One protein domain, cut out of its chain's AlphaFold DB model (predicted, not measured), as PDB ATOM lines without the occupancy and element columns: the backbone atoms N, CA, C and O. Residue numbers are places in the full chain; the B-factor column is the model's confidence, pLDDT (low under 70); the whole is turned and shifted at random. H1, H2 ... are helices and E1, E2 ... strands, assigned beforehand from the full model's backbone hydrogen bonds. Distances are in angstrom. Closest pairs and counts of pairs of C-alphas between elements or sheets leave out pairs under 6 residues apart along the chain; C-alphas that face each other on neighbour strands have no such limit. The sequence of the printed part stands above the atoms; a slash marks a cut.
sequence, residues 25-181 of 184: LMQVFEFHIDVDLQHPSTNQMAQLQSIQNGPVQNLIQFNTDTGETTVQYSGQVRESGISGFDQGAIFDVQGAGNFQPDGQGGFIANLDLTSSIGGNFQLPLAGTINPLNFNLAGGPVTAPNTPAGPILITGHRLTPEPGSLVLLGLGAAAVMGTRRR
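Overview. This is residues 25 to 181 of the 184 residues of the protein "PEP-CTERM domain-containing protein" of Phycisphaeraceae bacterium (UniProt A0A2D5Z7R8). A closed barrel of eight antiparallel strands makes the body, and one helix, H1, sits outside it at one end and sticks out with residues 169 to 181. The short strands E1 and E4 extend the barrel wall at the end near H1, while E10 pairs onto E11 at the other end. The printed part has 157 residues, with E1 to E11 and then H1 along the chain; round the ring run E2, E3, E5, E6, E7, E8, E9, E11 and back to E2, and the class is mostly strand. E4 to E9 are a meander, each strand the antiparallel neighbour of the one before. The whole is compact, with a radius of gyration of the C-alphas of 16.6 A, but elongated, spanning 61 by 33 by 20 A.

Arrangement. The N and O pairs named here are within hydrogen-bond range. E2, residues 31 to 38, and E3, residues 45 to 50, form a hairpin, with N 35 and O 48 2.9 A apart. E5, residues 68 to 80, is staggered: E3 pairs with its residues 75 to 80, N 47 to O 79 at 2.8 A, and E4, residues 59 to 62, with its residues 69 to 72, N 61 to O 70 at 2.9 A. On the other side of E5 is E6, residues 90 to 101, N 73 to O 93 at 2.9 A. E7, residues 107 to 115, follows with N 98 to O 110 at 3.1 A, then E8, residues 119 to 129, with N 111 to O 123 at 3.0 A, and E9, residues 132 to 136, with N 128 to O 133 at 3.0 A. E11, residues 149 to 160, closes the ring: N 158 and O 134 of E9 are 3.2 A apart, and N 36 of E2 and O 155 2.9 A. E10, residues 141 to 146, forms a hairpin with E11, N 143 to O 151 at 2.8 A. E1, residues 27 to 29, is antiparallel to E4, with no N and O pair within range; C-alphas 28 and 61 face each other at 5.3 A. H1, residues 162 to 181, is on the barrel, outside it, at a height over the sheet of 10.6 A; its closest C-alpha to E1 is Ser 164, 6.7 A from Phe 29. In H1, 12 of 16 O i to N i+4 pairs are within range.

Along the chain. The longest strands from first to last C-alpha are E6, 33.4 A, E5, 33.2 A, and E11, 31.5 A; H1 measures 29.9 A. E8 bends by 70 degrees at residue 126. C-alpha 27 is at (3.706, -13.515, -122.871) and C-alpha 181 at (-12.147, -18.615, -139.873).

Size, cuts and confidence. The C-alphas farthest apart, those of Thr 42 and Arg 181, are 62.1 A apart. The printed part has no cut and no long link. Mean pLDDT of the printed part is 75.4, and that of H1 is 37.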
ATOM      1  N   LEU A  25       5.165 -18.184-127.591       47.75
ATOM      2  CA  LEU A  25       4.578 -16.887-127.288       47.75
ATOM      3  C   LEU A  25       5.051 -16.524-125.881       47.75
ATOM      4  O   LEU A  25       4.395 -16.878-124.908       47.75
ATOM      5  N   MET A  26       6.201 -15.851-125.778       53.88
ATOM      6  CA  MET A  26       6.637 -15.205-124.551       53.88
ATOM      7  C   MET A  26       5.594 -14.146-124.245       53.88
ATOM      8  O   MET A  26       5.542 -13.095-124.887       53.88
ATOM      9  N   GLN A  27       4.697 -14.469-123.323       60.19
ATOM     10  CA  GLN A  27       3.706 -13.515-122.871       60.19
ATOM     11  C   GLN A  27       4.416 -12.535-121.943       60.19
ATOM     12  O   GLN A  27       4.990 -12.933-120.933       60.19
ATOM     13  N   VAL A  28       4.419 -11.269-122.352       57.91
ATOM     14  CA  VAL A  28       4.940 -10.140-121.587       57.91
ATOM     15  C   VAL A  28       3.748  -9.420-120.979       57.91
ATOM     16  O   VAL A  28       2.853  -8.988-121.710       57.91
ATOM     17  N   PHE A  29       3.728  -9.306-119.655       64.25
ATOM     18  CA  PHE A  29       2.673  -8.612-118.924       64.25
ATOM     19  C   PHE A  29       3.262  -7.481-118.095       64.25
ATOM     20  O   PHE A  29       4.273  -7.679-117.428       64.25
ATOM     21  N   GLU A  30       2.584  -6.336-118.095       65.44
ATOM     22  CA  GLU A  30       2.769  -5.305-117.076       65.44
ATOM     23  C   GLU A  30       1.893  -5.661-115.864       65.44
ATOM     24  O   GLU A  30       0.706  -5.997-116.015       65.44
ATOM     25  N   PHE A  31       2.491  -5.650-114.674       72.69
ATOM     26  CA  PHE A  31       1.887  -6.132-113.433       72.69
ATOM     27  C   PHE A  31       2.212  -5.227-112.250       72.69
ATOM     28  O   PHE A  31       3.157  -4.439-112.262       72.69
ATOM     29  N   HIS A  32       1.440  -5.440-111.190       80.44
ATOM     30  CA  HIS A  32       1.596  -4.821-109.894       80.44
ATOM     31  C   HIS A  32       1.838  -5.876-108.808       80.44
ATOM     32  O   HIS A  32       1.143  -6.900-108.772       80.44
ATOM     33  N   ILE A  33       2.810  -5.620-107.930       81.56
ATOM     34  CA  ILE A  33       3.186  -6.482-106.804       81.56
ATOM     35  C   ILE A  33       3.028  -5.729-105.494       81.56
ATOM     36  O   ILE A  33       3.624  -4.667-105.328       81.56
ATOM     37  N   ASP A  34       2.323  -6.353-104.554       85.56
ATOM     38  CA  ASP A  34       2.320  -5.979-103.141       85.56
ATOM     39  C   ASP A  34       2.964  -7.105-102.318       85.56
ATOM     40  O   ASP A  34       2.635  -8.285-102.501       85.56
ATOM     41  N   VAL A  35       3.881  -6.744-101.417       85.25
ATOM     42  CA  VAL A  35       4.594  -7.683-100.540       85.25
ATOM     43  C   VAL A  35       4.516  -7.209 -99.094       85.25
ATOM     44  O   VAL A  35       4.893  -6.078 -98.785       85.25
ATOM     45  N   ASP A  36       4.088  -8.105 -98.209       87.31
ATOM     46  CA  ASP A  36       4.048  -7.875 -96.767       87.31
ATOM     47  C   ASP A  36       5.206  -8.613 -96.094       87.31
ATOM     48  O   ASP A  36       5.407  -9.819 -96.289       87.31
ATOM     49  N   LEU A  37       5.969  -7.871 -95.294       89.25
ATOM     50  CA  LEU A  37       7.127  -8.350 -94.554       89.25
ATOM     51  C   LEU A  37       6.902  -8.248 -93.047       89.25
ATOM     52  O   LEU A  37       6.304  -7.286 -92.565       89.25
ATOM     53  N   GLN A  38       7.467  -9.194 -92.301       89.81
ATOM     54  CA  GLN A  38       7.434  -9.229 -90.842       89.81
ATOM     55  C   GLN A  38       8.811  -9.574 -90.265       89.81
ATOM     56  O   GLN A  38       9.451 -10.546 -90.677       89.81
ATOM     57  N   HIS A  39       9.257  -8.810 -89.268       90.44
ATOM     58  CA  HIS A  39      10.471  -9.126 -88.522       90.44
ATOM     59  C   HIS A  39      10.181 -10.199 -87.454       90.44
ATOM     60  O   HIS A  39       9.320  -9.986 -86.592       90.44
ATOM     61  N   PRO A  40      10.913 -11.329 -87.435       87.19
ATOM     62  CA  PRO A  40      10.563 -12.499 -86.627       87.19
ATOM     63  C   PRO A  40      10.660 -12.274 -85.110       87.19
ATOM     64  O   PRO A  40       9.930 -12.910 -84.358       87.19
ATOM     65  N   SER A  41      11.541 -11.382 -84.638       88.81
ATOM     66  CA  SER A  41      11.722 -11.125 -83.195       88.81
ATOM     67  C   SER A  41      10.983  -9.898 -82.651       88.81
ATOM     68  O   SER A  41      10.601  -9.894 -81.484       88.81
ATOM     69  N   THR A  42      10.791  -8.851 -83.458       88.56
ATOM     70  CA  THR A  42      10.207  -7.570 -83.019       88.56
ATOM     71  C   THR A  42       8.750  -7.419 -83.436       88.56
ATOM     72  O   THR A  42       8.088  -6.488 -82.983       88.56
ATOM     73  N   ASN A  43       8.242  -8.320 -84.286       87.06
ATOM     74  CA  ASN A  43       6.892  -8.273 -84.844       87.06
ATOM     75  C   ASN A  43       6.583  -6.976 -85.622       87.06
ATOM     76  O   ASN A  43       5.423  -6.617 -85.815       87.06
ATOM     77  N   GLN A  44       7.623  -6.254 -86.042       91.44
ATOM     78  CA  GLN A  44       7.499  -5.073 -86.888       91.44
ATOM     79  C   GLN A  44       7.153  -5.490 -88.314       91.44
ATOM     80  O   GLN A  44       7.597  -6.540 -88.778       91.44
ATOM     81  N   MET A  45       6.387  -4.648 -89.003       92.56
ATOM     82  CA  MET A  45       5.898  -4.905 -90.355       92.56
ATOM     83  C   MET A  45       6.503  -3.917 -91.350       92.56
ATOM     84  O   MET A  45       6.791  -2.774 -90.989       92.56
ATOM     85  N   ALA A  46       6.653  -4.342 -92.601       89.19
ATOM     86  CA  ALA A  46       6.920  -3.454 -93.726       89.19
ATOM     87  C   ALA A  46       6.079  -3.864 -94.937       89.19
ATOM     88  O   ALA A  46       5.845  -5.050 -95.158       89.19
ATOM     89  N   GLN A  47       5.638  -2.876 -95.708       91.06
ATOM     90  CA  GLN A  47       4.905  -3.065 -96.950       91.06
ATOM     91  C   GLN A  47       5.748  -2.560 -98.115       91.06
ATOM     92  O   GLN A  47       6.212  -1.416 -98.130       91.06
ATOM     93  N   LEU A  48       5.939  -3.424 -99.101       90.62
ATOM     94  CA  LEU A  48       6.711  -3.163-100.305       90.62
ATOM     95  C   LEU A  48       5.778  -3.226-101.512       90.62
ATOM     96  O   LEU A  48       4.845  -4.027-101.541       90.62
ATOM     97  N   GLN A  49       6.041  -2.385-102.509       90.06
ATOM     98  CA  GLN A  49       5.177  -2.255-103.679       90.06
ATOM     99  C   GLN A  49       5.995  -2.052-104.955       90.06
ATOM    100  O   GLN A  49       6.961  -1.292-104.945       90.06
ATOM    101  N   SER A  50       5.610  -2.685-106.062       88.06
ATOM    102  CA  SER A  50       6.222  -2.429-107.376       88.06
ATOM    103  C   SER A  50       5.933  -1.007-107.875       88.06
ATOM    104  O   SER A  50       4.826  -0.500-107.679       88.06
ATOM    105  N   ILE A  51       6.874  -0.395-108.600       86.38
ATOM    106  CA  ILE A  51       6.721   0.940-109.205       86.38
ATOM    107  C   ILE A  51       6.703   0.858-110.736       86.38
ATOM    108  O   ILE A  51       7.559   0.217-111.332       86.38
ATOM    109  N   GLN A  52       5.741   1.516-111.391       72.38
ATOM    110  CA  GLN A  52       5.532   1.440-112.853       72.38
ATOM    111  C   GLN A  52       6.691   2.007-113.690       72.38
ATOM    112  O   GLN A  52       6.959   1.532-114.785       72.38
ATOM    113  N   ASN A  53       7.390   3.021-113.178       70.25
ATOM    114  CA  ASN A  53       8.458   3.730-113.895       70.25
ATOM    115  C   ASN A  53       9.805   3.594-113.178       70.25
ATOM    116  O   ASN A  53      10.554   4.564-113.048       70.25
ATOM    117  N   GLY A  54      10.073   2.410-112.630       70.00
ATOM    118  CA  GLY A  54      11.351   2.130-111.995       70.00
ATOM    119  C   GLY A  54      12.516   2.065-112.987       70.00
ATOM    120  O   GLY A  54      12.310   2.034-114.203       70.00
ATOM    121  N   PRO A  55      13.761   2.040-112.481       73.06
ATOM    122  CA  PRO A  55      14.951   1.845-113.310       73.06
ATOM    123  C   PRO A  55      14.922   0.515-114.080       73.06
ATOM    124  O   PRO A  55      15.563   0.401-115.126       73.06
ATOM    125  N   VAL A  56      14.164  -0.466-113.589       76.19
ATOM    126  CA  VAL A  56      13.940  -1.758-114.224       76.19
ATOM    127  C   VAL A  56      12.484  -1.871-114.676       76.19
ATOM    128  O   VAL A  56      11.566  -1.511-113.943       76.19
ATOM    129  N   GLN A  57      12.265  -2.369-115.897       72.38
ATOM    130  CA  GLN A  57      10.912  -2.595-116.410       72.38
ATOM    131  C   GLN A  57      10.243  -3.738-115.640       72.38
ATOM    132  O   GLN A  57      10.848  -4.795-115.465       72.38
ATOM    133  N   ASN A  58       8.991  -3.540-115.222       73.12
ATOM    134  CA  ASN A  58       8.192  -4.580-114.575       73.12
ATOM    135  C   ASN A  58       7.777  -5.611-115.621       73.12
ATOM    136  O   ASN A  58       6.810  -5.428-116.361       73.12
ATOM    137  N   LEU A  59       8.555  -6.685-115.697       76.56
ATOM    138  CA  LEU A  59       8.483  -7.690-116.737       76.56
ATOM    139  C   LEU A  59       8.436  -9.103-116.146       76.56
ATOM    140  O   LEU A  59       9.319  -9.524-115.402       76.56
ATOM    141  N   ILE A  60       7.400  -9.852-116.518       76.50
ATOM    142  CA  ILE A  60       7.350 -11.306-116.369       76.50
ATOM    143  C   ILE A  60       7.349 -11.874-117.780       76.50
ATOM    144  O   ILE A  60       6.495 -11.499-118.585       76.50
ATOM    145  N   GLN A  61       8.302 -12.755-118.080       77.75
ATOM    146  CA  GLN A  61       8.316 -13.520-119.325       77.75
ATOM    147  C   GLN A  61       8.070 -14.983-119.002       77.75
ATOM    148  O   GLN A  61       8.733 -15.550-118.139       77.75
ATOM    149  N   PHE A  62       7.137 -15.592-119.723       73.19
ATOM    150  CA  PHE A  62       6.758 -16.985-119.533       73.19
ATOM    151  C   PHE A  62       6.893 -17.767-120.840       73.19
ATOM    152  O   PHE A  62       6.311 -17.379-121.857       73.19
ATOM    153  N   ASN A  63       7.630 -18.877-120.805       73.38
ATOM    154  CA  ASN A  63       7.659 -19.864-121.874       73.38
ATOM    155  C   ASN A  63       6.576 -20.919-121.620       73.38
ATOM    156  O   ASN A  63       6.692 -21.760-120.730       73.38
ATOM    157  N   THR A  64       5.526 -20.895-122.441       68.44
ATOM    158  CA  THR A  64       4.373 -21.796-122.312       68.44
ATOM    159  C   THR A  64       4.700 -23.266-122.559       68.44
ATOM    160  O   THR A  64       3.937 -24.127-122.127       68.44
ATOM    161  N   ASP A  65       5.798 -23.556-123.260       69.62
ATOM    162  CA  ASP A  65       6.159 -24.916-123.662       69.62
ATOM    163  C   ASP A  65       7.053 -25.601-122.620       69.62
ATOM    164  O   ASP A  65       6.914 -26.800-122.377       69.62
ATOM    165  N   THR A  66       7.959 -24.845-121.992       76.94
ATOM    166  CA  THR A  66       8.910 -25.365-120.993       76.94
ATOM    167  C   THR A  66       8.503 -25.065-119.553       76.94
ATOM    168  O   THR A  66       9.012 -25.697-118.630       76.94
ATOM    169  N   GLY A  67       7.588 -24.117-119.344       73.88
ATOM    170  CA  GLY A  67       7.246 -23.604-118.019       73.88
ATOM    171  C   GLY A  67       8.249 -22.578-117.479       73.88
ATOM    172  O   GLY A  67       8.003 -21.996-116.422       73.88
ATOM    173  N   GLU A  68       9.360 -22.337-118.184       81.00
ATOM    174  CA  GLU A  68      10.412 -21.412-117.757       81.00
ATOM    175  C   GLU A  68       9.863 -19.995-117.631       81.00
ATOM    176  O   GLU A  68       9.146 -19.496-118.502       81.00
ATOM    177  N   THR A  69      10.202 -19.340-116.527       81.88
ATOM    178  CA  THR A  69       9.732 -17.995-116.214       81.88
ATOM    179  C   THR A  69      10.867 -17.129-115.727       81.88
ATOM    180  O   THR A  69      11.643 -17.542-114.869       81.88
ATOM    181  N   THR A  70      10.930 -15.909-116.239       84.38
ATOM    182  CA  THR A  70      11.810 -14.856-115.740       84.38
ATOM    183  C   THR A  70      10.959 -13.730-115.178       84.38
ATOM    184  O   THR A  70       9.914 -13.378-115.729       84.38
ATOM    185  N   VAL A  71      11.388 -13.189-114.042       84.31
ATOM    186  CA  VAL A  71      10.704 -12.094-113.352       84.31
ATOM    187  C   VAL A  71      11.713 -10.995-113.095       84.31
ATOM    188  O   VAL A  71      12.806 -11.261-112.596       84.31
ATOM    189  N   GLN A  72      11.332  -9.767-113.415       87.94
ATOM    190  CA  GLN A  72      12.115  -8.580-113.132       87.94
ATOM    191  C   GLN A  72      11.184  -7.414-112.800       87.94
ATOM    192  O   GLN A  72      10.207  -7.194-113.508       87.94
ATOM    193  N   TYR A  73      11.445  -6.682-111.721       86.75
ATOM    194  CA  TYR A  73      10.700  -5.466-111.394       86.75
ATOM    195  C   TYR A  73      11.483  -4.548-110.466       86.75
ATOM    196  O   TYR A  73      12.331  -5.001-109.693       86.75
ATOM    197  N   SER A  74      11.135  -3.267-110.501       89.38
ATOM    198  CA  SER A  74      11.520  -2.314-109.464       89.38
ATOM    199  C   SER A  74      10.372  -2.119-108.481       89.38
ATOM    200  O   SER A  74       9.193  -2.113-108.849       89.38
ATOM    201  N   GLY A  75      10.711  -1.909-107.217       89.38
ATOM    202  CA  GLY A  75       9.766  -1.596-106.159       89.38
ATOM    203  C   GLY A  75      10.274  -0.523-105.210       89.38
ATOM    204  O   GLY A  75      11.406  -0.052-105.300       89.38
ATOM    205  N   GLN A  76       9.399  -0.127-104.297       91.62
ATOM    206  CA  GLN A  76       9.680   0.822-103.234       91.62
ATOM    207  C   GLN A  76       9.154   0.306-101.894       91.62
ATOM    208  O   GLN A  76       8.118  -0.363-101.828       91.62
ATOM    209  N   VAL A  77       9.852   0.644-100.812       90.38
ATOM    210  CA  VAL A  77       9.343   0.463 -99.450       90.38
ATOM    211  C   VAL A  77       8.268   1.519 -99.211       90.38
ATOM    212  O   VAL A  77       8.565   2.707 -99.087       90.38
ATOM    213  N   ARG A  78       7.002   1.103 -99.179       91.69
ATOM    214  CA  ARG A  78       5.866   2.017 -99.030       91.69
ATOM    215  C   ARG A  78       5.718   2.487 -97.592       91.69
ATOM    216  O   ARG A  78       5.552   3.680 -97.354       91.69
ATOM    217  N   GLU A  79       5.792   1.549 -96.656       91.44
ATOM    218  CA  GLU A  79       5.708   1.770 -95.213       91.44
ATOM    219  C   GLU A  79       6.592   0.744 -94.508       91.44
ATOM    220  O   GLU A  79       6.710  -0.394 -94.962       91.44
ATOM    221  N   SER A  80       7.229   1.125 -93.403       92.06
ATOM    222  CA  SER A  80       8.072   0.203 -92.648       92.06
ATOM    223  C   SER A  80       8.230   0.638 -91.200       92.06
ATOM    224  O   SER A  80       8.548   1.789 -90.909       92.06
ATOM    225  N   GLY A  81       8.040  -0.316 -90.293       90.62
ATOM    226  CA  GLY A  81       8.519  -0.244 -88.916       90.62
ATOM    227  C   GLY A  81       9.823  -1.014 -88.697       90.62
ATOM    228  O   GLY A  81      10.283  -1.081 -87.562       90.62
ATOM    229  N   ILE A  82      10.396  -1.631 -89.735       88.31
ATOM    230  CA  ILE A  82      11.582  -2.491 -89.657       88.31
ATOM    231  C   ILE A  82      12.835  -1.647 -89.928       88.31
ATOM    232  O   ILE A  82      12.958  -1.018 -90.979       88.31
ATOM    233  N   SER A  83      13.787  -1.649 -88.992       89.06
ATOM    234  CA  SER A  83      15.067  -0.942 -89.154       89.06
ATOM    235  C   SER A  83      15.835  -1.457 -90.377       89.06
ATOM    236  O   SER A  83      15.957  -2.665 -90.546       89.06
ATOM    237  N   GLY A  84      16.366  -0.564 -91.216       84.12
ATOM    238  CA  GLY A  84      17.059  -0.928 -92.461       84.12
ATOM    239  C   GLY A  84      16.145  -1.085 -93.684       84.12
ATOM    240  O   GLY A  84      16.644  -1.320 -94.781       84.12
ATOM    241  N   PHE A  85      14.831  -0.917 -93.513       86.94
ATOM    242  CA  PHE A  85      13.859  -0.749 -94.595       86.94
ATOM    243  C   PHE A  85      13.320   0.679 -94.537       86.94
ATOM    244  O   PHE A  85      12.236   0.922 -94.009       86.94
ATOM    245  N   ASP A  86      14.103   1.635 -95.032       90.12
ATOM    246  CA  ASP A  86      13.725   3.045 -94.987       90.12
ATOM    247  C   ASP A  86      12.556   3.325 -95.937       90.12
ATOM    248  O   ASP A  86      12.536   2.874 -97.083       90.12
ATOM    249  N   GLN A  87      11.566   4.084 -95.467       92.38
ATOM    250  CA  GLN A  87      10.413   4.446 -96.287       92.38
ATOM    251  C   GLN A  87      10.855   5.240 -97.528       92.38
ATOM    252  O   GLN A  87      11.614   6.202 -97.429       92.38
ATOM    253  N   GLY A  88      10.362   4.838 -98.700       88.50
ATOM    254  CA  GLY A  88      10.745   5.398 -99.996       88.50
ATOM    255  C   GLY A  88      12.021   4.802-100.595       88.50
ATOM    256  O   GLY A  88      12.366   5.154-101.723       88.50
ATOM    257  N   ALA A  89      12.714   3.894 -99.895       89.31
ATOM    258  CA  ALA A  89      13.862   3.195-100.462       89.31
ATOM    259  C   ALA A  89      13.438   2.365-101.680       89.31
ATOM    260  O   ALA A  89      12.462   1.613-101.626       89.31
ATOM    261  N   ILE A  90      14.193   2.505-102.769       91.38
ATOM    262  CA  ILE A  90      13.985   1.759-104.011       91.38
ATOM    263  C   ILE A  90      14.760   0.450-103.952       91.38
ATOM    264  O   ILE A  90      15.889   0.400-103.461       91.38
ATOM    265  N   PHE A  91      14.158  -0.601-104.489       87.12
ATOM    266  CA  PHE A  91      14.798  -1.890-104.644       87.12
ATOM    267  C   PHE A  91      14.449  -2.515-105.986       87.12
ATOM    268  O   PHE A  91      13.404  -2.231-106.564       87.12
ATOM    269  N   ASP A  92      15.311  -3.413-106.439       90.00
ATOM    270  CA  ASP A  92      15.080  -4.197-107.643       90.00
ATOM    271  C   ASP A  92      14.993  -5.669-107.266       90.00
ATOM    272  O   ASP A  92      15.679  -6.130-106.345       90.00
ATOM    273  N   VAL A  93      14.138  -6.398-107.972       87.56
ATOM    274  CA  VAL A  93      13.981  -7.842-107.845       87.56
ATOM    275  C   VAL A  93      14.133  -8.463-109.215       87.56
ATOM    276  O   VAL A  93      13.525  -8.020-110.186       87.56
ATOM    277  N   GLN A  94      14.938  -9.512-109.282       89.44
ATOM    278  CA  GLN A  94      15.123 -10.281-110.498       89.44
ATOM    279  C   GLN A  94      15.319 -11.754-110.184       89.44
ATOM    280  O   GLN A  94      15.852 -12.111-109.132       89.44
ATOM    281  N   GLY A  95      14.932 -12.613-111.112       87.38
ATOM    282  CA  GLY A  95      15.167 -14.034-110.971       87.38
ATOM    283  C   GLY A  95      14.446 -14.858-112.013       87.38
ATOM    284  O   GLY A  95      13.906 -14.341-112.996       87.38
ATOM    285  N   ALA A  96      14.466 -16.159-111.782       87.38
ATOM    286  CA  ALA A  96      13.874 -17.127-112.678       87.38
ATOM    287  C   ALA A  96      13.245 -18.271-111.892       87.38
ATOM    288  O   ALA A  96      13.462 -18.431-110.695       87.38
ATOM    289  N   GLY A  97      12.448 -19.068-112.577       87.12
ATOM    290  CA  GLY A  97      11.810 -20.229-111.996       87.12
ATOM    291  C   GLY A  97      10.927 -20.921-113.009       87.12
ATOM    292  O   GLY A  97      11.040 -20.673-114.207       87.12
ATOM    293  N   ASN A  98      10.026 -21.761-112.513       82.75
ATOM    294  CA  ASN A  98       9.116 -22.519-113.362       82.75
ATOM    295  C   ASN A  98       7.674 -22.367-112.885       82.75
ATOM    296  O   ASN A  98       7.406 -22.457-111.685       82.75
ATOM    297  N   PHE A  99       6.753 -22.201-113.834       79.25
ATOM    298  CA  PHE A  99       5.321 -22.386-113.623       79.25
ATOM    299  C   PHE A  99       4.905 -23.746-114.177       79.25
ATOM    300  O   PHE A  99       5.229 -24.101-115.309       79.25
ATOM    301  N   GLN A 100       4.145 -24.495-113.387       78.25
ATOM    302  CA  GLN A 100       3.613 -25.799-113.761       78.25
ATOM    303  C   GLN A 100       2.112 -25.872-113.455       78.25
ATOM    304  O   GLN A 100       1.672 -25.310-112.448       78.25
ATOM    305  N   PRO A 101       1.305 -26.554-114.286       76.19
ATOM    306  CA  PRO A 101      -0.096 -26.809-113.970       76.19
ATOM    307  C   PRO A 101      -0.225 -27.617-112.673       76.19
ATOM    308  O   PRO A 101       0.525 -28.566-112.457       76.19
ATOM    309  N   ASP A 102      -1.209 -27.289-111.836       76.25
ATOM    310  CA  ASP A 102      -1.479 -28.016-110.582       76.25
ATOM    311  C   ASP A 102      -2.391 -29.249-110.757       76.25
ATOM    312  O   ASP A 102      -2.706 -29.952-109.798       76.25
ATOM    313  N   GLY A 103      -2.837 -29.513-111.989       69.75
ATOM    314  CA  GLY A 103      -3.759 -30.601-112.327       69.75
ATOM    315  C   GLY A 103      -5.237 -30.327-112.012       69.75
ATOM    316  O   GLY A 103      -6.082 -31.143-112.370       69.75
ATOM    317  N   GLN A 104      -5.568 -29.188-111.398       74.12
ATOM    318  CA  GLN A 104      -6.929 -28.760-111.037       74.12
ATOM    319  C   GLN A 104      -7.379 -27.484-111.771       74.12
ATOM    320  O   GLN A 104      -8.459 -26.957-111.507       74.12
ATOM    321  N   GLY A 105      -6.580 -27.009-112.729       64.44
ATOM    322  CA  GLY A 105      -6.862 -25.809-113.523       64.44
ATOM    323  C   GLY A 105      -6.173 -24.545-113.003       64.44
ATOM    324  O   GLY A 105      -6.354 -23.480-113.595       64.44
ATOM    325  N   GLY A 106      -5.373 -24.661-111.942       75.69
ATOM    326  CA  GLY A 106      -4.454 -23.635-111.471       75.69
ATOM    327  C   GLY A 106      -3.011 -23.905-111.900       75.69
ATOM    328  O   GLY A 106      -2.698 -24.818-112.670       75.69
ATOM    329  N   PHE A 107      -2.119 -23.064-111.396       79.06
ATOM    330  CA  PHE A 107      -0.687 -23.104-111.633       79.06
ATOM    331  C   PHE A 107       0.056 -22.943-110.312       79.06
ATOM    332  O   PHE A 107      -0.348 -22.168-109.443       79.06
ATOM    333  N   ILE A 108       1.179 -23.639-110.207       81.12
ATOM    334  CA  ILE A 108       2.168 -23.476-109.147       81.12
ATOM    335  C   ILE A 108       3.404 -22.856-109.785       81.12
ATOM    336  O   ILE A 108       3.888 -23.362-110.795       81.12
ATOM    337  N   ALA A 109       3.916 -21.789-109.188       81.31
ATOM    338  CA  ALA A 109       5.180 -21.175-109.550       81.31
ATOM    339  C   ALA A 109       6.186 -21.384-108.430       81.31
ATOM    340  O   ALA A 109       5.867 -21.135-107.274       81.31
ATOM    341  N   ASN A 110       7.407 -21.773-108.762       84.31
ATOM    342  CA  ASN A 110       8.520 -21.711-107.824       84.31
ATOM    343  C   ASN A 110       9.568 -20.793-108.428       84.31
ATOM    344  O   ASN A 110      10.119 -21.117-109.481       84.31
ATOM    345  N   LEU A 111       9.782 -19.640-107.797       86.56
ATOM    346  CA  LEU A 111      10.681 -18.601-108.283       86.56
ATOM    347  C   LEU A 111      11.890 -18.473-107.360       86.56
ATOM    348  O   LEU A 111      11.730 -18.249-106.165       86.56
ATOM    349  N   ASP A 112      13.086 -18.545-107.924       88.00
ATOM    350  CA  ASP A 112      14.328 -18.177-107.258       88.00
ATOM    351  C   ASP A 112      14.618 -16.707-107.570       88.00
ATOM    352  O   ASP A 112      15.012 -16.350-108.684       88.00
ATOM    353  N   LEU A 113      14.376 -15.841-106.589       88.88
ATOM    354  CA  LEU A 113      14.456 -14.392-106.734       88.88
ATOM    355  C   LEU A 113      15.627 -13.826-105.932       88.88
ATOM    356  O   LEU A 113      16.031 -14.347-104.894       88.88
ATOM    357  N   THR A 114      16.177 -12.724-106.422       86.62
ATOM    358  CA  THR A 114      17.184 -11.920-105.734       86.62
ATOM    359  C   THR A 114      16.699 -10.484-105.670       86.62
ATOM    360  O   THR A 114      16.377  -9.896-106.701       86.62
ATOM    361  N   SER A 115      16.656  -9.924-104.462       87.12
ATOM    362  CA  SER A 115      16.354  -8.516-104.211       87.12
ATOM    363  C   SER A 115      17.611  -7.756-103.795       87.12
ATOM    364  O   SER A 115      18.408  -8.270-103.009       87.12
ATOM    365  N   SER A 116      17.761  -6.508-104.246       85.75
ATOM    366  CA  SER A 116      18.855  -5.629-103.802       85.75
ATOM    367  C   SER A 116      18.816  -5.299-102.301       85.75
ATOM    368  O   SER A 116      19.859  -4.989-101.729       85.75
ATOM    369  N   ILE A 117      17.646  -5.404-101.656       80.81
ATOM    370  CA  ILE A 117      17.468  -5.187-100.207       80.81
ATOM    371  C   ILE A 117      17.242  -6.488 -99.425       80.81
ATOM    372  O   ILE A 117      17.513  -6.540 -98.232       80.81
ATOM    373  N   GLY A 118      16.728  -7.537-100.071       76.56
ATOM    374  CA  GLY A 118      16.370  -8.801 -99.413       76.56
ATOM    375  C   GLY A 118      17.371  -9.943 -99.610       76.56
ATOM    376  O   GLY A 118      17.265 -10.973 -98.942       76.56
ATOM    377  N   GLY A 119      18.320  -9.790-100.538       81.94
ATOM    378  CA  GLY A 119      19.175 -10.881-100.994       81.94
ATOM    379  C   GLY A 119      18.381 -11.963-101.730       81.94
ATOM    380  O   GLY A 119      17.324 -11.696-102.304       81.94
ATOM    381  N   ASN A 120      18.904 -13.188-101.734       86.88
ATOM    382  CA  ASN A 120      18.286 -14.328-102.410       86.88
ATOM    383  C   ASN A 120      17.171 -14.942-101.551       86.88
ATOM    384  O   ASN A 120      17.370 -15.193-100.360       86.88
ATOM    385  N   PHE A 121      16.030 -15.248-102.168       84.88
ATOM    386  CA  PHE A 121      14.905 -15.944-101.546       84.88
ATOM    387  C   PHE A 121      14.131 -16.766-102.582       84.88
ATOM    388  O   PHE A 121      14.154 -16.473-103.776       84.88
ATOM    389  N   GLN A 122      13.432 -17.800-102.115       87.12
ATOM    390  CA  GLN A 122      12.591 -18.644-102.963       87.12
ATOM    391  C   GLN A 122      11.128 -18.328-102.709       87.12
ATOM    392  O   GLN A 122      10.686 -18.341-101.564       87.12
ATOM    393  N   LEU A 123      10.371 -18.068-103.767       84.94
ATOM    394  CA  LEU A 123       8.975 -17.685-103.689       84.94
ATOM    395  C   LEU A 123       8.095 -18.757-104.351       84.94
ATOM    396  O   LEU A 123       7.978 -18.786-105.581       84.94
ATOM    397  N   PRO A 124       7.475 -19.642-103.553       85.06
ATOM    398  CA  PRO A 124       6.438 -20.536-104.028       85.06
ATOM    399  C   PRO A 124       5.120 -19.760-104.137       85.06
ATOM    400  O   PRO A 124       4.626 -19.193-103.162       85.06
ATOM    401  N   LEU A 125       4.528 -19.732-105.324       83.62
ATOM    402  CA  LEU A 125       3.238 -19.115-105.602       83.62
ATOM    403  C   LEU A 125       2.252 -20.161-106.120       83.62
ATOM    404  O   LEU A 125       2.629 -21.089-106.830       83.62
ATOM    405  N   ALA A 126       0.973 -19.987-105.813       80.94
ATOM    406  CA  ALA A 126      -0.111 -20.767-106.398       80.94
ATOM    407  C   ALA A 126      -1.239 -19.832-106.833       80.94
ATOM    408  O   ALA A 126      -1.513 -18.820-106.178       80.94
ATOM    409  N   GLY A 127      -1.875 -20.143-107.960       81.81
ATOM    410  CA  GLY A 127      -2.880 -19.253-108.521       81.81
ATOM    411  C   GLY A 127      -3.322 -19.586-109.934       81.81
ATOM    412  O   GLY A 127      -3.157 -20.701-110.421       81.81
ATOM    413  N   THR A 128      -3.903 -18.597-110.601       71.94
ATOM    414  CA  THR A 128      -4.387 -18.709-111.981       71.94
ATOM    415  C   THR A 128      -3.707 -17.677-112.870       71.94
ATOM    416  O   THR A 128      -3.426 -16.566-112.430       71.94
ATOM    417  N   ILE A 129      -3.464 -18.021-114.140       66.94
ATOM    418  CA  ILE A 129      -2.941 -17.076-115.148       66.94
ATOM    419  C   ILE A 129      -4.079 -16.250-115.778       66.94
ATOM    420  O   ILE A 129      -3.856 -15.133-116.236       66.94
ATOM    421  N   ASN A 130      -5.316 -16.762-115.778       64.38
ATOM    422  CA  ASN A 130      -6.468 -16.082-116.373       64.38
ATOM    423  C   ASN A 130      -7.725 -16.174-115.476       64.38
ATOM    424  O   ASN A 130      -8.422 -17.189-115.530       64.38
ATOM    425  N   PRO A 131      -8.033 -15.141-114.665       66.62
ATOM    426  CA  PRO A 131      -7.268 -13.901-114.498       66.62
ATOM    427  C   PRO A 131      -5.946 -14.149-113.763       66.62
ATOM    428  O   PRO A 131      -5.851 -15.088-112.971       66.62
ATOM    429  N   LEU A 132      -4.945 -13.300-114.017       66.19
ATOM    430  CA  LEU A 132      -3.658 -13.366-113.330       66.19
ATOM    431  C   LEU A 132      -3.876 -13.061-111.841       66.19
ATOM    432  O   LEU A 132      -4.241 -11.947-111.473       66.19
ATOM    433  N   ASN A 133      -3.717 -14.067-110.991       73.44
ATOM    434  CA  ASN A 133      -3.857 -13.931-109.549       73.44
ATOM    435  C   ASN A 133      -3.045 -15.033-108.879       73.44
ATOM    436  O   ASN A 133      -3.480 -16.184-108.834       73.44
ATOM    437  N   PHE A 134      -1.868 -14.667-108.388       72.81
ATOM    438  CA  PHE A 134      -0.959 -15.563-107.688       72.81
ATOM    439  C   PHE A 134      -0.711 -15.039-106.284       72.81
ATOM    440  O   PHE A 134      -0.419 -13.854-106.108       72.81
ATOM    441  N   ASN A 135      -0.806 -15.947-105.318       79.19
ATOM    442  CA  ASN A 135      -0.526 -15.689-103.913       79.19
ATOM    443  C   ASN A 135       0.533 -16.669-103.405       79.19
ATOM    444  O   ASN A 135       0.771 -17.706-104.026       79.19
ATOM    445  N   LEU A 136       1.134 -16.347-102.262       82.56
ATOM    446  CA  LEU A 136       2.091 -17.220-101.588       82.56
ATOM    447  C   LEU A 136       1.482 -18.607-101.325       82.56
ATOM    448  O   LEU A 136       0.418 -18.728-100.713       82.56
ATOM    449  N   ALA A 137       2.157 -19.651-101.798       82.44
ATOM    450  CA  ALA A 137       1.768 -21.032-101.564       82.44
ATOM    451  C   ALA A 137       2.458 -21.562-100.301       82.44
ATOM    452  O   ALA A 137       3.679 -21.692-100.259       82.44
ATOM    453  N   GLY A 138       1.673 -21.909 -99.279       78.38
ATOM    454  CA  GLY A 138       2.185 -22.452 -98.018       78.38
ATOM    455  C   GLY A 138       2.333 -21.403 -96.913       78.38
ATOM    456  O   GLY A 138       1.491 -20.519 -96.775       78.38
ATOM    457  N   GLY A 139       3.351 -21.570 -96.065       80.56
ATOM    458  CA  GLY A 139       3.648 -20.665 -94.948       80.56
ATOM    459  C   GLY A 139       4.579 -19.507 -95.335       80.56
ATOM    460  O   GLY A 139       4.983 -19.408 -96.492       80.56
ATOM    461  N   PRO A 140       4.954 -18.646 -94.370       84.62
ATOM    462  CA  PRO A 140       5.871 -17.537 -94.614       84.62
ATOM    463  C   PRO A 140       7.218 -17.993 -95.184       84.62
ATOM    464  O   PRO A 140       7.800 -18.978 -94.723       84.62
ATOM    465  N   VAL A 141       7.740 -17.240 -96.148       84.69
ATOM    466  CA  VAL A 141       9.073 -17.464 -96.727       84.69
ATOM    467  C   VAL A 141      10.098 -16.637 -95.974       84.69
ATOM    468  O   VAL A 141       9.843 -15.489 -95.638       84.69
ATOM    469  N   THR A 142      11.283 -17.191 -95.733       85.06
ATOM    470  CA  THR A 142      12.368 -16.443 -95.087       85.06
ATOM    471  C   THR A 142      13.320 -15.853 -96.124       85.06
ATOM    472  O   THR A 142      13.856 -16.585 -96.955       85.06
ATOM    473  N   ALA A 143      13.580 -14.551 -96.027       82.81
ATOM    474  CA  ALA A 143      14.687 -13.866 -96.684       82.81
ATOM    475  C   ALA A 143      15.801 -13.648 -95.639       82.81
ATOM    476  O   ALA A 143      15.672 -12.774 -94.778       82.81
ATOM    477  N   PRO A 144      16.863 -14.477 -95.619       75.25
ATOM    478  CA  PRO A 144      17.806 -14.510 -94.498       75.25
ATOM    479  C   PRO A 144      18.828 -13.363 -94.500       75.25
ATOM    480  O   PRO A 144      19.391 -13.056 -93.453       75.25
ATOM    481  N   ASN A 145      19.073 -12.736 -95.653       78.88
ATOM    482  CA  ASN A 145      20.197 -11.820 -95.873       78.88
ATOM    483  C   ASN A 145      19.736 -10.371 -96.085       78.88
ATOM    484  O   ASN A 145      20.108  -9.743 -97.074       78.88
ATOM    485  N   THR A 146      18.915  -9.844 -95.174       82.75
ATOM    486  CA  THR A 146      18.463  -8.442 -95.241       82.75
ATOM    487  C   THR A 146      19.271  -7.539 -94.295       82.75
ATOM    488  O   THR A 146      19.838  -8.039 -93.317       82.75
ATOM    489  N   PRO A 147      19.292  -6.208 -94.513       78.88
ATOM    490  CA  PRO A 147      19.918  -5.238 -93.610       78.88
ATOM    491  C   PRO A 147      19.439  -5.324 -92.152       78.88
ATOM    492  O   PRO A 147      20.184  -4.975 -91.238       78.88
ATOM    493  N   ALA A 148      18.210  -5.797 -91.933       82.31
ATOM    494  CA  ALA A 148      17.588  -5.931 -90.618       82.31
ATOM    495  C   ALA A 148      17.878  -7.280 -89.929       82.31
ATOM    496  O   ALA A 148      17.511  -7.469 -88.773       82.31
ATOM    497  N   GLY A 149      18.501  -8.235 -90.631       84.69
ATOM    498  CA  GLY A 149      18.522  -9.654 -90.259       84.69
ATOM    499  C   GLY A 149      17.472 -10.475 -91.026       84.69
ATOM    500  O   GLY A 149      16.968 -10.021 -92.052       84.69
ATOM    501  N   PRO A 150      17.145 -11.705 -90.595       86.50
ATOM    502  CA  PRO A 150      16.158 -12.534 -91.286       86.50
ATOM    503  C   PRO A 150      14.768 -11.892 -91.267       86.50
ATOM    504  O   PRO A 150      14.284 -11.520 -90.201       86.50
ATOM    505  N   ILE A 151      14.109 -11.815 -92.423       87.00
ATOM    506  CA  ILE A 151      12.742 -11.291 -92.564       87.00
ATOM    507  C   ILE A 151      11.820 -12.375 -93.110       87.00
ATOM    508  O   ILE A 151      12.234 -13.216 -93.908       87.00
ATOM    509  N   LEU A 152      10.560 -12.348 -92.679       88.12
ATOM    510  CA  LEU A 152       9.509 -13.220 -93.184       88.12
ATOM    511  C   LEU A 152       8.677 -12.481 -94.233       88.12
ATOM    512  O   LEU A 152       8.131 -11.421 -93.946       88.12
ATOM    513  N   ILE A 153       8.546 -13.062 -95.421       86.19
ATOM    514  CA  ILE A 153       7.565 -12.677 -96.435       86.19
ATOM    515  C   ILE A 153       6.270 -13.408 -96.085       86.19
ATOM    516  O   ILE A 153       6.188 -14.634 -96.196       86.19
ATOM    517  N   THR A 154       5.278 -12.660 -95.616       83.81
ATOM    518  CA  THR A 154       3.997 -13.195 -95.128       83.81
ATOM    519  C   THR A 154       2.858 -12.981 -96.118       83.81
ATOM    520  O   THR A 154       1.868 -13.709 -96.074       83.81
ATOM    521  N   GLY A 155       3.023 -12.039 -97.047       80.19
ATOM    522  CA  GLY A 155       2.105 -11.781 -98.146       80.19
ATOM    523  C   GLY A 155       2.876 -11.467 -99.421       80.19
ATOM    524  O   GLY A 155       3.877 -10.759 -99.391       80.19
ATOM    525  N   HIS A 156       2.419 -12.014-100.545       80.81
ATOM    526  CA  HIS A 156       2.933 -11.667-101.864       80.81
ATOM    527  C   HIS A 156       1.811 -11.831-102.880       80.81
ATOM    528  O   HIS A 156       1.336 -12.950-103.089       80.81
ATOM    529  N   ARG A 157       1.386 -10.731-103.505       77.31
ATOM    530  CA  ARG A 157       0.275 -10.728-104.459       77.31
ATOM    531  C   ARG A 157       0.706 -10.135-105.790       77.31
ATOM    532  O   ARG A 157       1.193  -9.012-105.837       77.31
ATOM    533  N   LEU A 158       0.470 -10.885-106.865       75.12
ATOM    534  CA  LEU A 158       0.662 -10.436-108.245       75.12
ATOM    535  C   LEU A 158      -0.696 -10.099-108.863       75.12
ATOM    536  O   LEU A 158      -1.572 -10.966-108.929       75.12
ATOM    537  N   THR A 159      -0.872  -8.866-109.337       71.19
ATOM    538  CA  THR A 159      -2.093  -8.438-110.038       71.19
ATOM    539  C   THR A 159      -1.775  -7.826-111.401       71.19
ATOM    540  O   THR A 159      -0.771  -7.131-111.539       71.19
ATOM    541  N   PRO A 160      -2.592  -8.084-112.437       65.12
ATOM    542  CA  PRO A 160      -2.423  -7.456-113.736       65.12
ATOM    543  C   PRO A 160      -2.851  -5.997-113.645       65.12
ATOM    544  O   PRO A 160      -3.824  -5.665-112.961       65.12
ATOM    545  N   GLU A 161      -2.166  -5.129-114.379       61.03
ATOM    546  CA  GLU A 161      -2.604  -3.746-114.447       61.03
ATOM    547  C   GLU A 161      -3.933  -3.601-115.208       61.03
ATOM    548  O   GLU A 161      -4.204  -4.362-116.148       61.03
ATOM    549  N   PRO A 162      -4.772  -2.605-114.856       50.75
ATOM    550  CA  PRO A 162      -6.053  -2.381-115.525       50.75
ATOM    551  C   PRO A 162      -5.937  -2.236-117.053       50.75
ATOM    552  O   PRO A 162      -6.830  -2.677-117.777       50.75
ATOM    553  N   GLY A 163      -4.831  -1.668-117.557       39.84
ATOM    554  CA  GLY A 163      -4.545  -1.557-118.994       39.84
ATOM    555  C   GLY A 163      -4.183  -2.895-119.652       39.84
ATOM    556  O   GLY A 163      -4.671  -3.204-120.743       39.84
ATOM    557  N   SER A 164      -3.415  -3.736-118.956       38.91
ATOM    558  CA  SER A 164      -3.004  -5.073-119.407       38.91
ATOM    559  C   SER A 164      -4.181  -6.035-119.559       38.91
ATOM    560  O   SER A 164      -4.191  -6.849-120.480       38.91
ATOM    561  N   LEU A 165      -5.216  -5.922-118.718       40.91
ATOM    562  CA  LEU A 165      -6.435  -6.739-118.824       40.91
ATOM    563  C   LEU A 165      -7.210  -6.490-120.127       40.91
ATOM    564  O   LEU A 165      -7.767  -7.427-120.704       40.91
ATOM    565  N   VAL A 166      -7.220  -5.247-120.623       29.75
ATOM    566  CA  VAL A 166      -7.868  -4.890-121.896       29.75
ATOM    567  C   VAL A 166      -7.101  -5.495-123.073       29.75
ATOM    568  O   VAL A 166      -7.714  -6.091-123.961       29.75
ATOM    569  N   LEU A 167      -5.765  -5.428-123.052       34.25
ATOM    570  CA  LEU A 167      -4.900  -6.083-124.042       34.25
ATOM    571  C   LEU A 167      -4.996  -7.612-123.988       34.25
ATOM    572  O   LEU A 167      -5.013  -8.248-125.039       34.25
ATOM    573  N   LEU A 168      -5.138  -8.205-122.800       42.78
ATOM    574  CA  LEU A 168      -5.370  -9.640-122.629       42.78
ATOM    575  C   LEU A 168      -6.714 -10.061-123.236       42.78
ATOM    576  O   LEU A 168      -6.789 -11.051-123.965       42.78
ATOM    577  N   GLY A 169      -7.768  -9.277-122.989       30.59
ATOM    578  CA  GLY A 169      -9.090  -9.475-123.583       30.59
ATOM    579  C   GLY A 169      -9.068  -9.363-125.111       30.59
ATOM    580  O   GLY A 169      -9.650 -10.202-125.802       30.59
ATOM    581  N   LEU A 170      -8.342  -8.382-125.656       35.59
ATOM    582  CA  LEU A 170      -8.152  -8.202-127.101       35.59
ATOM    583  C   LEU A 170      -7.277  -9.300-127.728       35.59
ATOM    584  O   LEU A 170      -7.605  -9.799-128.807       35.59
ATOM    585  N   GLY A 171      -6.211  -9.733-127.050       30.31
ATOM    586  CA  GLY A 171      -5.331 -10.819-127.484       30.31
ATOM    587  C   GLY A 171      -6.036 -12.176-127.486       30.31
ATOM    588  O   GLY A 171      -5.976 -12.909-128.474       30.31
ATOM    589  N   ALA A 172      -6.802 -12.483-126.435       35.72
ATOM    590  CA  ALA A 172      -7.639 -13.678-126.372       35.72
ATOM    591  C   ALA A 172      -8.734 -13.668-127.454       35.72
ATOM    592  O   ALA A 172      -8.989 -14.697-128.085       35.72
ATOM    593  N   ALA A 173      -9.338 -12.508-127.738       33.84
ATOM    594  CA  ALA A 173     -10.304 -12.354-128.825       33.84
ATOM    595  C   ALA A 173      -9.667 -12.529-130.217       33.84
ATOM    596  O   ALA A 173     -10.283 -13.133-131.095       33.84
ATOM    597  N   ALA A 174      -8.425 -12.081-130.423       34.41
ATOM    598  CA  ALA A 174      -7.693 -12.278-131.676       34.41
ATOM    599  C   ALA A 174      -7.293 -13.753-131.896       34.41
ATOM    600  O   ALA A 174      -7.477 -14.300-132.990       34.41
ATOM    601  N   VAL A 175      -6.821 -14.440-130.851       38.03
ATOM    602  CA  VAL A 175      -6.451 -15.869-130.908       38.03
ATOM    603  C   VAL A 175      -7.685 -16.773-131.056       38.03
ATOM    604  O   VAL A 175      -7.654 -17.758-131.795       38.03
ATOM    605  N   MET A 176      -8.818 -16.431-130.434       36.03
ATOM    606  CA  MET A 176     -10.072 -17.169-130.639       36.03
ATOM    607  C   MET A 176     -10.771 -16.813-131.963       36.03
ATOM    608  O   MET A 176     -11.380 -17.681-132.592       36.03
ATOM    609  N   GLY A 177     -10.646 -15.571-132.437       30.22
ATOM    610  CA  GLY A 177     -11.203 -15.109-133.713       30.22
ATOM    611  C   GLY A 177     -10.518 -15.725-134.938       30.22
ATOM    612  O   GLY A 177     -11.183 -16.034-135.929       30.22
ATOM    613  N   THR A 178      -9.212 -15.989-134.859       40.38
ATOM    614  CA  THR A 178      -8.447 -16.670-135.921       40.38
ATOM    615  C   THR A 178      -8.750 -18.168-136.018       40.38
ATOM    616  O   THR A 178      -8.709 -18.723-137.115       40.38
ATOM    617  N   ARG A 179      -9.162 -18.826-134.923       40.59
ATOM    618  CA  ARG A 179      -9.612 -20.234-134.958       40.59
ATOM    619  C   ARG A 179     -10.986 -20.425-135.612       40.59
ATOM    620  O   ARG A 179     -11.247 -21.499-136.145       40.59
ATOM    621  N   ARG A 180     -11.854 -19.404-135.632       39.19
ATOM    622  CA  ARG A 180     -13.199 -19.505-136.239       39.19
ATOM    623  C   ARG A 180     -13.256 -19.264-137.751       39.19
ATOM    624  O   ARG A 180     -14.280 -19.570-138.348       39.19
ATOM    625  N   ARG A 181     -12.185 -18.797-138.402       43.72
ATOM    626  CA  ARG A 181     -12.147 -18.615-139.873       43.72
ATOM    627  C   ARG A 181     -11.512 -19.785-140.640       43.72
ATOM    628  O   ARG A 181     -11.029 -19.593-141.748       43.72
TER     629      ARG A 181